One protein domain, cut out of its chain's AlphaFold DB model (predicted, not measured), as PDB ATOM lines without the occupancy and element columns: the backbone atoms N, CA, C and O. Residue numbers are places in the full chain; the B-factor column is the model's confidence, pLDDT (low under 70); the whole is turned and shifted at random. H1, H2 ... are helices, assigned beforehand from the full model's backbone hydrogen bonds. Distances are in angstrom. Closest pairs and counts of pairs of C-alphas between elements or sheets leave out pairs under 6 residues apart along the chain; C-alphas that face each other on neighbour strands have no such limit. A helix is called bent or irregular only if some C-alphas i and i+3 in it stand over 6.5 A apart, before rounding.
ATOM      1  N   ARG A  19     273.139 213.754 281.600       98.50
ATOM      2  CA  ARG A  19     274.117 213.207 282.555       98.50
ATOM      3  C   ARG A  19     274.939 212.066 281.947       98.50
ATOM      4  O   ARG A  19     276.159 212.037 282.085       98.50
ATOM      5  N   TRP A  20     274.288 211.119 281.271       98.38
ATOM      6  CA  TRP A  20     274.987 209.994 280.639       98.38
ATOM      7  C   TRP A  20     275.849 210.453 279.461       98.38
ATOM      8  O   TRP A  20     276.960 209.953 279.282       98.38
ATOM      9  N   CYS A  21     275.362 211.407 278.666       98.00
ATOM     10  CA  CYS A  21     276.141 212.006 277.586       98.00
ATOM     11  C   CYS A  21     277.410 212.678 278.125       98.00
ATOM     12  O   CYS A  21     278.489 212.435 277.592       98.00
ATOM     13  N   GLU A  22     277.308 213.461 279.200       98.38
ATOM     14  CA  GLU A  22     278.456 214.093 279.860       98.38
ATOM     15  C   GLU A  22     279.466 213.058 280.377       98.38
ATOM     16  O   GLU A  22     280.670 213.202 280.155       98.38
ATOM     17  N   GLU A  23     278.991 211.973 280.997       97.81
ATOM     18  CA  GLU A  23     279.848 210.873 281.457       97.81
ATOM     19  C   GLU A  23     280.596 210.195 280.305       97.81
ATOM     20  O   GLU A  23     281.790 209.920 280.425       97.81
ATOM     21  N   ILE A  24     279.932 209.960 279.170       97.25
ATOM     22  CA  ILE A  24     280.559 209.380 277.974       97.25
ATOM     23  C   ILE A  24     281.560 210.364 277.353       97.25
ATOM     24  O   ILE A  24     282.656 209.955 276.966       97.25
ATOM     25  N   LEU A  25     281.221 211.655 277.280       96.62
ATOM     26  CA  LEU A  25     282.091 212.701 276.729       96.62
ATOM     27  C   LEU A  25     283.358 212.926 277.567       96.62
ATOM     28  O   LEU A  25     284.365 213.387 277.030       96.62
ATOM     29  N   ALA A  26     283.342 212.568 278.853       97.38
ATOM     30  CA  ALA A  26     284.522 212.591 279.715       97.38
ATOM     31  C   ALA A  26     285.512 211.435 279.447       97.38
ATOM     32  O   ALA A  26     286.639 211.453 279.950       97.38
ATOM     33  N   LEU A  27     285.121 210.419 278.669       96.31
ATOM     34  CA  LEU A  27     285.954 209.260 278.334       96.31
ATOM     35  C   LEU A  27     286.734 209.470 277.025       96.31
ATOM     36  O   LEU A  27     286.448 210.351 276.219       96.31
ATOM     37  N   ARG A  28     287.740 208.618 276.776       95.81
ATOM     38  CA  ARG A  28     288.527 208.668 275.533       95.81
ATOM     39  C   ARG A  28     287.682 208.184 274.335       95.81
ATOM     40  O   ARG A  28     287.341 206.998 274.316       95.81
ATOM     41  N   PRO A  29     287.485 209.002 273.279       94.50
ATOM     42  CA  PRO A  29     286.670 208.627 272.117       94.50
ATOM     43  C   PRO A  29     287.145 207.345 271.425       94.50
ATOM     44  O   PRO A  29     286.365 206.418 271.241       94.50
ATOM     45  N   GLY A  30     288.451 207.219 271.167       93.31
ATOM     46  CA  GLY A  30     288.999 206.025 270.512       93.31
ATOM     47  C   GLY A  30     288.799 204.724 271.305       93.31
ATOM     48  O   GLY A  30     288.659 203.659 270.715       93.31
ATOM     49  N   CYS A  31     288.736 204.780 272.643       95.38
ATOM     50  CA  CYS A  31     288.406 203.591 273.438       95.38
ATOM     51  C   CYS A  31     286.926 203.214 273.293       95.38
ATOM     52  O   CYS A  31     286.614 202.029 273.207       95.38
ATOM     53  N   ILE A  32     286.032 204.207 273.239       96.50
ATOM     54  CA  ILE A  32     284.596 203.992 273.025       96.50
ATOM     55  C   ILE A  32     284.346 203.397 271.636       96.50
ATOM     56  O   ILE A  32     283.592 202.435 271.522       96.50
ATOM     57  N   GLU A  33     285.009 203.910 270.599       95.12
ATOM     58  CA  GLU A  33     284.913 203.392 269.227       95.12
ATOM     59  C   GLU A  33     285.322 201.916 269.146       95.12
ATOM     60  O   GLU A  33     284.582 201.088 268.606       95.12
ATOM     61  N   VAL A  34     286.470 201.565 269.739       93.56
ATOM     62  CA  VAL A  34     286.956 200.176 269.784       93.56
ATOM     63  C   VAL A  34     285.976 199.279 270.539       93.56
ATOM     64  O   VAL A  34     285.614 198.214 270.040       93.56
ATOM     65  N   LEU A  35     285.505 199.705 271.716       95.88
ATOM     66  CA  LEU A  35     284.553 198.924 272.509       95.88
ATOM     67  C   LEU A  35     283.223 198.737 271.777       95.88
ATOM     68  O   LEU A  35     282.721 197.615 271.706       95.88
ATOM     69  N   LYS A  36     282.670 199.794 271.172       94.81
ATOM     70  CA  LYS A  36     281.411 199.689 270.429       94.81
ATOM     71  C   LYS A  36     281.532 198.724 269.253       94.81
ATOM     72  O   LYS A  36     280.646 197.886 269.076       94.81
ATOM     73  N   THR A  37     282.636 198.815 268.513       91.81
ATOM     74  CA  THR A  37     282.936 197.915 267.393       91.81
ATOM     75  C   THR A  37     283.054 196.468 267.869       91.81
ATOM     76  O   THR A  37     282.530 195.569 267.221       91.81
ATOM     77  N   SER A  38     283.673 196.226 269.031       90.81
ATOM     78  CA  SER A  38     283.799 194.870 269.582       90.81
ATOM     79  C   SER A  38     282.443 194.205 269.865       90.81
ATOM     80  O   SER A  38     282.282 193.019 269.580       90.81
ATOM     81  N   PHE A  39     281.444 194.970 270.326       89.31
ATOM     82  CA  PHE A  39     280.086 194.460 270.539       89.31
ATOM     83  C   PHE A  39     279.352 194.155 269.226       89.31
ATOM     84  O   PHE A  39     278.639 193.158 269.149       89.31
ATOM     85  N   ASP A  40     279.540 194.974 268.183       85.81
ATOM     86  CA  ASP A  40     278.980 194.674 266.854       85.81
ATOM     87  C   ASP A  40     279.606 193.411 266.266       85.81
ATOM     88  O   ASP A  40     278.894 192.539 265.774       85.81
ATOM     89  N   MET A  41     280.928 193.262 266.395       85.25
ATOM     90  CA  MET A  41     281.643 192.077 265.922       85.25
ATOM     91  C   MET A  41     281.174 190.791 266.604       85.25
ATOM     92  O   MET A  41     281.138 189.748 265.958       85.25
ATOM     93  N   GLU A  42     280.820 190.831 267.889       84.56
ATOM     94  CA  GLU A  42     280.293 189.659 268.593       84.56
ATOM     95  C   GLU A  42     278.935 189.222 268.014       84.56
ATOM     96  O   GLU A  42     278.713 188.034 267.762       84.56
ATOM     97  N   ILE A  43     278.054 190.182 267.708       78.19
ATOM     98  CA  ILE A  43     276.765 189.923 267.052       78.19
ATOM     99  C   ILE A  43     276.979 189.424 265.621       78.19
ATOM    100  O   ILE A  43     276.359 188.438 265.224       78.19
ATOM    101  N   ASP A  44     277.878 190.046 264.860       74.06
ATOM    102  CA  ASP A  44     278.210 189.641 263.492       74.06
ATOM    103  C   ASP A  44     278.890 188.273 263.439       74.06
ATOM    104  O   ASP A  44     278.683 187.513 262.494       74.06
ATOM    105  N   TYR A  45     279.675 187.909 264.451       71.50
ATOM    106  CA  TYR A  45     280.223 186.566 264.576       71.50
ATOM    107  C   TYR A  45     279.099 185.545 264.770       71.50
ATOM    108  O   TYR A  45     279.051 184.541 264.057       71.50
ATOM    109  N   LEU A  46     278.149 185.828 265.664       67.56
ATOM    110  CA  LEU A  46     276.991 184.967 265.902       67.56
ATOM    111  C   LEU A  46     276.071 184.871 264.671       67.56
ATOM    112  O   LEU A  46     275.668 183.772 264.283       67.56
ATOM    113  N   ALA A  47     275.762 185.998 264.029       66.50
ATOM    114  CA  ALA A  47     274.861 186.079 262.880       66.50
ATOM    115  C   ALA A  47     275.516 185.583 261.579       66.50
ATOM    116  O   ALA A  47     274.895 184.884 260.773       66.50
ATOM    117  N   GLY A  48     276.781 185.935 261.367       64.12
ATOM    118  CA  GLY A  48     277.530 185.688 260.143       64.12
ATOM    119  C   GLY A  48     278.162 184.303 260.073       64.12
ATOM    120  O   GLY A  48     278.207 183.738 258.982       64.12
ATOM    121  N   SER A  49     278.612 183.730 261.195       61.81
ATOM    122  CA  SER A  49     279.199 182.383 261.211       61.81
ATOM    123  C   SER A  49     278.160 181.327 260.852       61.81
ATOM    124  O   SER A  49     278.357 180.557 259.914       61.81
ATOM    125  N   LEU A  50     277.021 181.321 261.549       62.00
ATOM    126  CA  LEU A  50     276.092 180.200 261.465       62.00
ATOM    127  C   LEU A  50     275.334 180.177 260.130       62.00
ATOM    128  O   LEU A  50     275.300 179.141 259.474       62.00
ATOM    129  N   GLY A  51     274.795 181.324 259.697       68.75
ATOM    130  CA  GLY A  51     274.016 181.426 258.458       68.75
ATOM    131  C   GLY A  51     274.849 181.265 257.182       68.75
ATOM    132  O   GLY A  51     274.411 180.611 256.232       68.75
ATOM    133  N   LYS A  52     276.076 181.813 257.142       70.69
ATOM    134  CA  LYS A  52     276.972 181.624 255.986       70.69
ATOM    135  C   LYS A  52     277.539 180.213 255.939       70.69
ATOM    136  O   LYS A  52     277.594 179.635 254.858       70.69
ATOM    137  N   LEU A  53     277.936 179.643 257.080       75.00
ATOM    138  CA  LEU A  53     278.441 178.272 257.126       75.00
ATOM    139  C   LEU A  53     277.348 177.273 256.737       75.00
ATOM    140  O   LEU A  53     277.614 176.379 255.937       75.00
ATOM    141  N   SER A  54     276.115 177.451 257.225       72.69
ATOM    142  CA  SER A  54     274.990 176.609 256.810       72.69
ATOM    143  C   SER A  54     274.707 176.744 255.316       72.69
ATOM    144  O   SER A  54     274.513 175.732 254.653       72.69
ATOM    145  N   GLY A  55     274.745 177.963 254.765       78.50
ATOM    146  CA  GLY A  55     274.556 178.199 253.330       78.50
ATOM    147  C   GLY A  55     275.686 177.649 252.452       78.50
ATOM    148  O   GLY A  55     275.428 177.200 251.342       78.50
ATOM    149  N   LEU A  56     276.932 177.633 252.936       81.12
ATOM    150  CA  LEU A  56     278.066 177.041 252.218       81.12
ATOM    151  C   LEU A  56     278.021 175.508 252.246       81.12
ATOM    152  O   LEU A  56     278.253 174.860 251.228       81.12
ATOM    153  N   MET A  57     277.726 174.927 253.412       79.56
ATOM    154  CA  MET A  57     277.684 173.473 253.603       79.56
ATOM    155  C   MET A  57     276.423 172.844 252.998       79.56
ATOM    156  O   MET A  57     276.466 171.715 252.512       79.56
ATOM    157  N   TYR A  58     275.308 173.577 253.014       78.81
ATOM    158  CA  TYR A  58     274.008 173.158 252.498       78.81
ATOM    159  C   TYR A  58     273.357 174.296 251.687       78.81
ATOM    160  O   TYR A  58     272.408 174.930 252.154       78.81
TER     161      TYR A  58
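What this domain is: This is residues 19 to 58 of the 90 residues of a protein of Desulfotomaculum sp. 46_80 (UniProt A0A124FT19). One long helix, H2, with a kink partway along it, makes the length of the model, and the short helix H1 turns off at its first end, like the foot of an L. The two helices meet at a corner through three residues, and most of H2 sticks out with nothing packed on it. The printed part has 40 residues with two named helices, H1 then H2, and no named strand; its class is all helix. It is extended, with a radius of gyration of the C-alphas of 16.1 A, and the C-alphas span 49 by 18 by 7 A.

How they stand to each other: The longest helix is H2, residues 29 to 57, which has a kink of 30 degrees near residue 44. It is neither bent nor irregular, but only just: C-alphas 47 and 50 are 6.2 A apart. H1, residues 19 to 25, comes before it in the chain. H1 and H2 meet only through their link, residues 26 to 28, which is tight. Residues 25 to 31, of which 29 to 31 belong to H2, stand free. Residues 33 to 58, of which 33 to 57 belong to H2, stand free as well. In H1 every O i to N i+4 pair is within hydrogen-bond range; in H2 23 of 25 are.

Where its parts are: H2 runs from Pro 29, with its C-alpha at (286.670, 208.627, 272.117), to Met 57, with its C-alpha at (277.684, 173.473, 253.603), 40.7 A from first to last C-alpha. H1 runs from Arg 19, with its C-alpha at (274.117, 213.207, 282.555), to Leu 25, 9.9 A from first to last C-alpha.

The domain as a whole: The two C-alphas farthest apart are those of Arg 19 and Tyr 58, 50.1 A. The printed part has no cut. The mean pLDDT of the printed part is 85.3, and residues 46 to 51, within H2, are under 70.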